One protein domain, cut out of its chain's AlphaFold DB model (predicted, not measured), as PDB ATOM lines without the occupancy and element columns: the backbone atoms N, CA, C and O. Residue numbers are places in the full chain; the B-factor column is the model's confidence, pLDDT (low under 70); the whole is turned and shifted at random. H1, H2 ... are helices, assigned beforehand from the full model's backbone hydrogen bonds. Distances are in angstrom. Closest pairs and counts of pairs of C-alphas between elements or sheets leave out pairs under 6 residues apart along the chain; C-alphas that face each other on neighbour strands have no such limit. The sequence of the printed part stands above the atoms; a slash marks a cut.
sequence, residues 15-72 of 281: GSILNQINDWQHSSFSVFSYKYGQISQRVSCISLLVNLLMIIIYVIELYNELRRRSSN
ATOM      1  N   GLY A  15      30.769 -11.204  39.875       59.59
ATOM      2  CA  GLY A  15      31.440 -12.500  39.738       59.59
ATOM      3  C   GLY A  15      32.564 -12.493  38.697       59.59
ATOM      4  O   GLY A  15      33.658 -12.974  38.981       59.59
ATOM      5  N   SER A  16      32.344 -11.888  37.525       59.84
ATOM      6  CA  SER A  16      33.390 -11.762  36.497       59.84
ATOM      7  C   SER A  16      34.528 -10.826  36.909       59.84
ATOM      8  O   SER A  16      35.686 -11.115  36.612       59.84
ATOM      9  N   ILE A  17      34.227  -9.738  37.625       56.47
ATOM     10  CA  ILE A  17      35.247  -8.815  38.149       56.47
ATOM     11  C   ILE A  17      36.074  -9.495  39.249       56.47
ATOM     12  O   ILE A  17      37.295  -9.375  39.263       56.47
ATOM     13  N   LEU A  18      35.436 -10.268  40.134       55.59
ATOM     14  CA  LEU A  18      36.131 -11.039  41.166       55.59
ATOM     15  C   LEU A  18      36.993 -12.158  40.567       55.59
ATOM     16  O   LEU A  18      38.111 -12.355  41.031       55.59
ATOM     17  N   ASN A  19      36.533 -12.828  39.507       58.28
ATOM     18  CA  ASN A  19      37.342 -13.820  38.795       58.28
ATOM     19  C   ASN A  19      38.536 -13.183  38.068       58.28
ATOM     20  O   ASN A  19      39.637 -13.715  38.156       58.28
ATOM     21  N   GLN A  20      38.372 -12.006  37.450       54.34
ATOM     22  CA  GLN A  20      39.506 -11.273  36.872       54.34
ATOM     23  C   GLN A  20      40.520 -10.845  37.939       54.34
ATOM     24  O   GLN A  20      41.720 -10.986  37.732       54.34
ATOM     25  N   ILE A  21      40.076 -10.372  39.105       56.56
ATOM     26  CA  ILE A  21      40.984 -10.009  40.205       56.56
ATOM     27  C   ILE A  21      41.714 -11.249  40.749       56.56
ATOM     28  O   ILE A  21      42.913 -11.181  41.028       56.56
ATOM     29  N   ASN A  22      41.023 -12.387  40.846       54.31
ATOM     30  CA  ASN A  22      41.602 -13.648  41.304       54.31
ATOM     31  C   ASN A  22      42.659 -14.190  40.318       54.31
ATOM     32  O   ASN A  22      43.724 -14.635  40.744       54.31
ATOM     33  N   ASP A  23      42.430 -14.058  39.008       58.31
ATOM     34  CA  ASP A  23      43.393 -14.451  37.968       58.31
ATOM     35  C   ASP A  23      44.653 -13.564  37.969       58.31
ATOM     36  O   ASP A  23      45.774 -14.062  37.813       58.31
ATOM     37  N   TRP A  24      44.507 -12.259  38.226       49.88
ATOM     38  CA  TRP A  24      45.644 -11.339  38.369       49.88
ATOM     39  C   TRP A  24      46.466 -11.606  39.637       49.88
ATOM     40  O   TRP A  24      47.701 -11.526  39.600       49.88
ATOM     41  N   GLN A  25      45.810 -11.964  40.745       49.19
ATOM     42  CA  GLN A  25      46.495 -12.347  41.981       49.19
ATOM     43  C   GLN A  25      47.223 -13.689  41.836       49.19
ATOM     44  O   GLN A  25      48.389 -13.777  42.221       49.19
ATOM     45  N   HIS A  26      46.610 -14.703  41.217       54.59
ATOM     46  CA  HIS A  26      47.241 -16.013  41.017       54.59
ATOM     47  C   HIS A  26      48.407 -15.984  40.014       54.59
ATOM     48  O   HIS A  26      49.444 -16.592  40.288       54.59
ATOM     49  N   SER A  27      48.290 -15.233  38.912       51.25
ATOM     50  CA  SER A  27      49.367 -15.067  37.918       51.25
ATOM     51  C   SER A  27      50.585 -14.333  38.502       51.25
ATOM     52  O   SER A  27      51.734 -14.747  38.320       51.25
ATOM     53  N   SER A  28      50.339 -13.294  39.307       51.62
ATOM     54  CA  SER A  28      51.402 -12.562  40.010       51.62
ATOM     55  C   SER A  28      52.074 -13.419  41.093       51.62
ATOM     56  O   SER A  28      53.273 -13.287  41.335       51.62
ATOM     57  N   PHE A  29      51.335 -14.339  41.720       50.28
ATOM     58  CA  PHE A  29      51.854 -15.232  42.757       50.28
ATOM     59  C   PHE A  29      52.713 -16.375  42.184       50.28
ATOM     60  O   PHE A  29      53.760 -16.710  42.748       50.28
ATOM     61  N   SER A  30      52.330 -16.943  41.034       53.88
ATOM     62  CA  SER A  30      53.049 -18.067  40.415       53.88
ATOM     63  C   SER A  30      54.376 -17.664  39.766       53.88
ATOM     64  O   SER A  30      55.348 -18.415  39.847       53.88
ATOM     65  N   VAL A  31      54.458 -16.468  39.168       55.06
ATOM     66  CA  VAL A  31      55.686 -15.985  38.502       55.06
ATOM     67  C   VAL A  31      56.786 -15.630  39.516       55.06
ATOM     68  O   VAL A  31      57.968 -15.846  39.249       55.06
ATOM     69  N   PHE A  32      56.422 -15.160  40.714       49.16
ATOM     70  CA  PHE A  32      57.383 -14.821  41.775       49.16
ATOM     71  C   PHE A  32      57.881 -16.035  42.579       49.16
ATOM     72  O   PHE A  32      58.999 -16.012  43.101       49.16
ATOM     73  N   SER A  33      57.088 -17.108  42.665       54.69
ATOM     74  CA  SER A  33      57.422 -18.319  43.432       54.69
ATOM     75  C   SER A  33      58.570 -19.136  42.812       54.69
ATOM     76  O   SER A  33      59.430 -19.632  43.539       54.69
ATOM     77  N   TYR A  34      58.657 -19.212  41.476       54.09
ATOM     78  CA  TYR A  34      59.580 -20.125  40.778       54.09
ATOM     79  C   TYR A  34      61.072 -19.728  40.857       54.09
ATOM     80  O   TYR A  34      61.940 -20.553  40.585       54.09
ATOM     81  N   LYS A  35      61.405 -18.486  41.254       55.25
ATOM     82  CA  LYS A  35      62.802 -17.993  41.297       55.25
ATOM     83  C   LYS A  35      63.337 -17.610  42.688       55.25
ATOM     84  O   LYS A  35      64.543 -17.428  42.820       55.25
ATOM     85  N   TYR A  36      62.495 -17.500  43.723       59.31
ATOM     86  CA  TYR A  36      62.887 -16.954  45.038       59.31
ATOM     87  C   TYR A  36      62.228 -17.696  46.222       59.31
ATOM     88  O   TYR A  36      61.464 -17.120  46.996       59.31
ATOM     89  N   GLY A  37      62.544 -18.983  46.398       59.78
ATOM     90  CA  GLY A  37      61.854 -19.892  47.332       59.78
ATOM     91  C   GLY A  37      61.838 -19.511  48.825       59.78
ATOM     92  O   GLY A  37      60.906 -19.891  49.522       59.78
ATOM     93  N   GLN A  38      62.799 -18.727  49.337       58.56
ATOM     94  CA  GLN A  38      62.845 -18.351  50.768       58.56
ATOM     95  C   GLN A  38      62.358 -16.914  51.046       58.56
ATOM     96  O   GLN A  38      61.818 -16.623  52.114       58.56
ATOM     97  N   ILE A  39      62.485 -16.019  50.061       60.56
ATOM     98  CA  ILE A  39      61.958 -14.644  50.110       60.56
ATOM     99  C   ILE A  39      60.442 -14.644  49.825       60.56
ATOM    100  O   ILE A  39      59.703 -13.861  50.422       60.56
ATOM    101  N   SER A  40      59.962 -15.589  49.008       66.06
ATOM    102  CA  SER A  40      58.549 -15.764  48.642       66.06
ATOM    103  C   SER A  40      57.624 -15.958  49.850       66.06
ATOM    104  O   SER A  40      56.561 -15.343  49.897       66.06
ATOM    105  N   GLN A  41      58.033 -16.715  50.876       65.12
ATOM    106  CA  GLN A  41      57.169 -16.979  52.032       65.12
ATOM    107  C   GLN A  41      56.929 -15.721  52.883       65.12
ATOM    108  O   GLN A  41      55.801 -15.449  53.289       65.12
ATOM    109  N   ARG A  42      57.967 -14.902  53.110       74.25
ATOM    110  CA  ARG A  42      57.838 -13.648  53.875       74.25
ATOM    111  C   ARG A  42      57.066 -12.586  53.094       74.25
ATOM    112  O   ARG A  42      56.221 -11.908  53.672       74.25
ATOM    113  N   VAL A  43      57.307 -12.481  51.788       79.38
ATOM    114  CA  VAL A  43      56.590 -11.545  50.906       79.38
ATOM    115  C   VAL A  43      55.116 -11.937  50.765       79.38
ATOM    116  O   VAL A  43      54.249 -11.066  50.820       79.38
ATOM    117  N   SER A  44      54.809 -13.236  50.697       82.00
ATOM    118  CA  SER A  44      53.433 -13.744  50.722       82.00
ATOM    119  C   SER A  44      52.722 -13.376  52.024       82.00
ATOM    120  O   SER A  44      51.595 -12.890  51.983       82.00
ATOM    121  N   CYS A  45      53.367 -13.557  53.181       82.44
ATOM    122  CA  CYS A  45      52.770 -13.185  54.465       82.44
ATOM    123  C   CYS A  45      52.515 -11.676  54.561       82.44
ATOM    124  O   CYS A  45      51.437 -11.273  54.984       82.44
ATOM    125  N   ILE A  46      53.463 -10.839  54.126       87.31
ATOM    126  CA  ILE A  46      53.285  -9.378  54.117       87.31
ATOM    127  C   ILE A  46      52.123  -8.986  53.194       87.31
ATOM    128  O   ILE A  46      51.279  -8.187  53.591       87.31
ATOM    129  N   SER A  47      52.022  -9.588  52.006       86.31
ATOM    130  CA  SER A  47      50.911  -9.342  51.081       86.31
ATOM    131  C   SER A  47      49.558  -9.736  51.687       86.31
ATOM    132  O   SER A  47      48.607  -8.956  51.630       86.31
ATOM    133  N   LEU A  48      49.461 -10.898  52.340       89.56
ATOM    134  CA  LEU A  48      48.233 -11.335  53.014       89.56
ATOM    135  C   LEU A  48      47.855 -10.418  54.185       89.56
ATOM    136  O   LEU A  48      46.680 -10.096  54.349       89.56
ATOM    137  N   LEU A  49      48.837  -9.952  54.962       91.56
ATOM    138  CA  LEU A  49      48.609  -9.013  56.062       91.56
ATOM    139  C   LEU A  49      48.107  -7.660  55.556       91.56
ATOM    140  O   LEU A  49      47.154  -7.124  56.112       91.56
ATOM    141  N   VAL A  50      48.691  -7.128  54.479       91.12
ATOM    142  CA  VAL A  50      48.224  -5.876  53.865       91.12
ATOM    143  C   VAL A  50      46.791  -6.030  53.350       91.12
ATOM    144  O   VAL A  50      45.950  -5.184  53.642       91.12
ATOM    145  N   ASN A  51      46.471  -7.134  52.668       86.00
ATOM    146  CA  ASN A  51      45.105  -7.403  52.207       86.00
ATOM    147  C   ASN A  51      44.108  -7.528  53.374       86.00
ATOM    148  O   ASN A  51      43.026  -6.946  53.322       86.00
ATOM    149  N   LEU A  52      44.478  -8.225  54.455       94.31
ATOM    150  CA  LEU A  52      43.650  -8.338  55.659       94.31
ATOM    151  C   LEU A  52      43.387  -6.962  56.289       94.31
ATOM    152  O   LEU A  52      42.250  -6.655  56.641       94.31
ATOM    153  N   LEU A  53      44.420  -6.122  56.407       94.94
ATOM    154  CA  LEU A  53      44.289  -4.772  56.958       94.94
ATOM    155  C   LEU A  53      43.359  -3.902  56.106       94.94
ATOM    156  O   LEU A  53      42.506  -3.212  56.662       94.94
ATOM    157  N   MET A  54      43.454  -3.989  54.778       92.62
ATOM    158  CA  MET A  54      42.545  -3.276  53.874       92.62
ATOM    159  C   MET A  54      41.089  -3.733  54.036       92.62
ATOM    160  O   MET A  54      40.187  -2.897  54.080       92.62
ATOM    161  N   ILE A  55      40.850  -5.039  54.199       94.31
ATOM    162  CA  ILE A  55      39.507  -5.583  54.468       94.31
ATOM    163  C   ILE A  55      38.975  -5.077  55.816       94.31
ATOM    164  O   ILE A  55      37.814  -4.681  55.906       94.31
ATOM    165  N   ILE A  56      39.810  -5.049  56.859       95.88
ATOM    166  CA  ILE A  56      39.418  -4.551  58.186       95.88
ATOM    167  C   ILE A  56      39.031  -3.069  58.116       95.88
ATOM    168  O   ILE A  56      37.981  -2.694  58.639       95.88
ATOM    169  N   ILE A  57      39.833  -2.236  57.444       96.00
ATOM    170  CA  ILE A  57      39.537  -0.806  57.259       96.00
ATOM    171  C   ILE A  57      38.214  -0.630  56.505       96.00
ATOM    172  O   ILE A  57      37.346   0.107  56.970       96.00
ATOM    173  N   TYR A  58      38.009  -1.373  55.415       94.94
ATOM    174  CA  TYR A  58      36.758  -1.343  54.655       94.94
ATOM    175  C   TYR A  58      35.538  -1.724  55.510       94.94
ATOM    176  O   TYR A  58      34.504  -1.059  55.458       94.94
ATOM    177  N   VAL A  59      35.649  -2.765  56.344       95.62
ATOM    178  CA  VAL A  59      34.571  -3.178  57.259       95.62
ATOM    179  C   VAL A  59      34.295  -2.107  58.315       95.62
ATOM    180  O   VAL A  59      33.131  -1.865  58.636       95.62
ATOM    181  N   ILE A  60      35.326  -1.436  58.838       94.50
ATOM    182  CA  ILE A  60      35.166  -0.318  59.781       94.50
ATOM    183  C   ILE A  60      34.444   0.851  59.107       94.50
ATOM    184  O   ILE A  60      33.510   1.406  59.686       94.50
ATOM    185  N   GLU A  61      34.830   1.217  57.887       94.69
ATOM    186  CA  GLU A  61      34.158   2.266  57.118       94.69
ATOM    187  C   GLU A  61      32.706   1.908  56.810       94.69
ATOM    188  O   GLU A  61      31.823   2.739  57.013       94.69
ATOM    189  N   LEU A  62      32.437   0.661  56.416       92.94
ATOM    190  CA  LEU A  62      31.088   0.155  56.183       92.94
ATOM    191  C   LEU A  62      30.255   0.163  57.468       92.94
ATOM    192  O   LEU A  62      29.095   0.573  57.453       92.94
ATOM    193  N   TYR A  63      30.833  -0.252  58.595       89.12
ATOM    194  CA  TYR A  63      30.171  -0.196  59.895       89.12
ATOM    195  C   TYR A  63      29.865   1.249  60.298       89.12
ATOM    196  O   TYR A  63      28.751   1.552  60.725       89.12
ATOM    197  N   ASN A  64      30.820   2.159  60.111       84.75
ATOM    198  CA  ASN A  64      30.641   3.583  60.371       84.75
ATOM    199  C   ASN A  64      29.599   4.204  59.438       84.75
ATOM    200  O   ASN A  64      28.826   5.053  59.870       84.75
ATOM    201  N   GLU A  65      29.535   3.775  58.181       90.56
ATOM    202  CA  GLU A  65      28.530   4.196  57.207       90.56
ATOM    203  C   GLU A  65      27.137   3.678  57.576       90.56
ATOM    204  O   GLU A  65      26.168   4.433  57.576       90.56
ATOM    205  N   LEU A  66      27.016   2.418  57.991       83.81
ATOM    206  CA  LEU A  66      25.763   1.864  58.505       83.81
ATOM    207  C   LEU A  66      25.325   2.561  59.796       83.81
ATOM    208  O   LEU A  66      24.138   2.843  59.967       83.81
ATOM    209  N   ARG A  67      26.272   2.900  60.677       81.75
ATOM    210  CA  ARG A  67      26.021   3.685  61.889       81.75
ATOM    211  C   ARG A  67      25.579   5.111  61.555       81.75
ATOM    212  O   ARG A  67      24.619   5.586  62.156       81.75
ATOM    213  N   ARG A  68      26.207   5.763  60.570       76.06
ATOM    214  CA  ARG A  68      25.790   7.075  60.043       76.06
ATOM    215  C   ARG A  68      24.390   7.010  59.445       76.06
ATOM    216  O   ARG A  68      23.543   7.811  59.810       76.06
ATOM    217  N   ARG A  69      24.083   5.997  58.634       76.38
ATOM    218  CA  ARG A  69      22.731   5.772  58.091       76.38
ATOM    219  C   ARG A  69      21.701   5.468  59.170       76.38
ATOM    220  O   ARG A  69      20.561   5.883  59.033       76.38
ATOM    221  N   SER A  70      22.071   4.751  60.230       67.31
ATOM    222  CA  SER A  70      21.195   4.544  61.390       67.31
ATOM    223  C   SER A  70      20.955   5.846  62.154       67.31
ATOM    224  O   SER A  70      19.863   6.031  62.678       67.31
ATOM    225  N   SER A  71      21.950   6.735  62.203       62.12
ATOM    226  CA  SER A  71      21.822   8.080  62.774       62.12
ATOM    227  C   SER A  71      20.960   8.999  61.898       62.12
ATOM    228  O   SER A  71      20.199   9.799  62.427       62.12
ATOM    229  N   ASN A  72      21.042   8.849  60.572       56.41
ATOM    230  CA  ASN A  72      20.323   9.664  59.586       56.41
ATOM    231  C   ASN A  72      18.922   9.124  59.245       56.41
ATOM    232  O   ASN A  72      18.192   9.761  58.500       56.41
TER     233      ASN A  72
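What this domain is: This is residues 15 to 72 of the 281 residues of the protein "RING-type E3 ubiquitin transferase" of Durio zibethinus (UniProt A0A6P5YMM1). Two helices meet near their ends as a narrow V, the shorter H1 and the much longer H2, with a tight link at the corner and the arms open away from it. The printed part has 58 residues with two named helices, H1 then H2, and no named strand; the class is all helix. It is extended, with a radius of gyration of the C-alphas of 16.6 A, and only just flat, spanning 54 by 27 by 7 A.

Where its parts are: Find C-alpha 15 at (31.440, -12.500, 39.738); from there H1, residues 15 to 33, runs 26.9 A to C-alpha 33 at (57.422, -18.319, 43.432). After it, H2, residues 39 to 72, runs 49.1 A to C-alpha 72 at (20.323, 9.664, 59.586).

How they stand to each other: Look at Ser 33 and Ser 40, whose C-alphas are the closest of H1 and H2, 5.9 A apart; the helices are close but not clearly touching. They run opposite ways at a shallow tilt of 26 degrees. In H2 every O i to N i+4 pair is within hydrogen-bond range; in H1, 14 of 15 are.

The domain as a whole: The C-alphas of Lys 35 and Asn 72 are the two farthest apart, 53.9 A. The printed part has no cut. In the B-factor column, pLDDT is under 70 at residues 15 to 41 and 70 to 72.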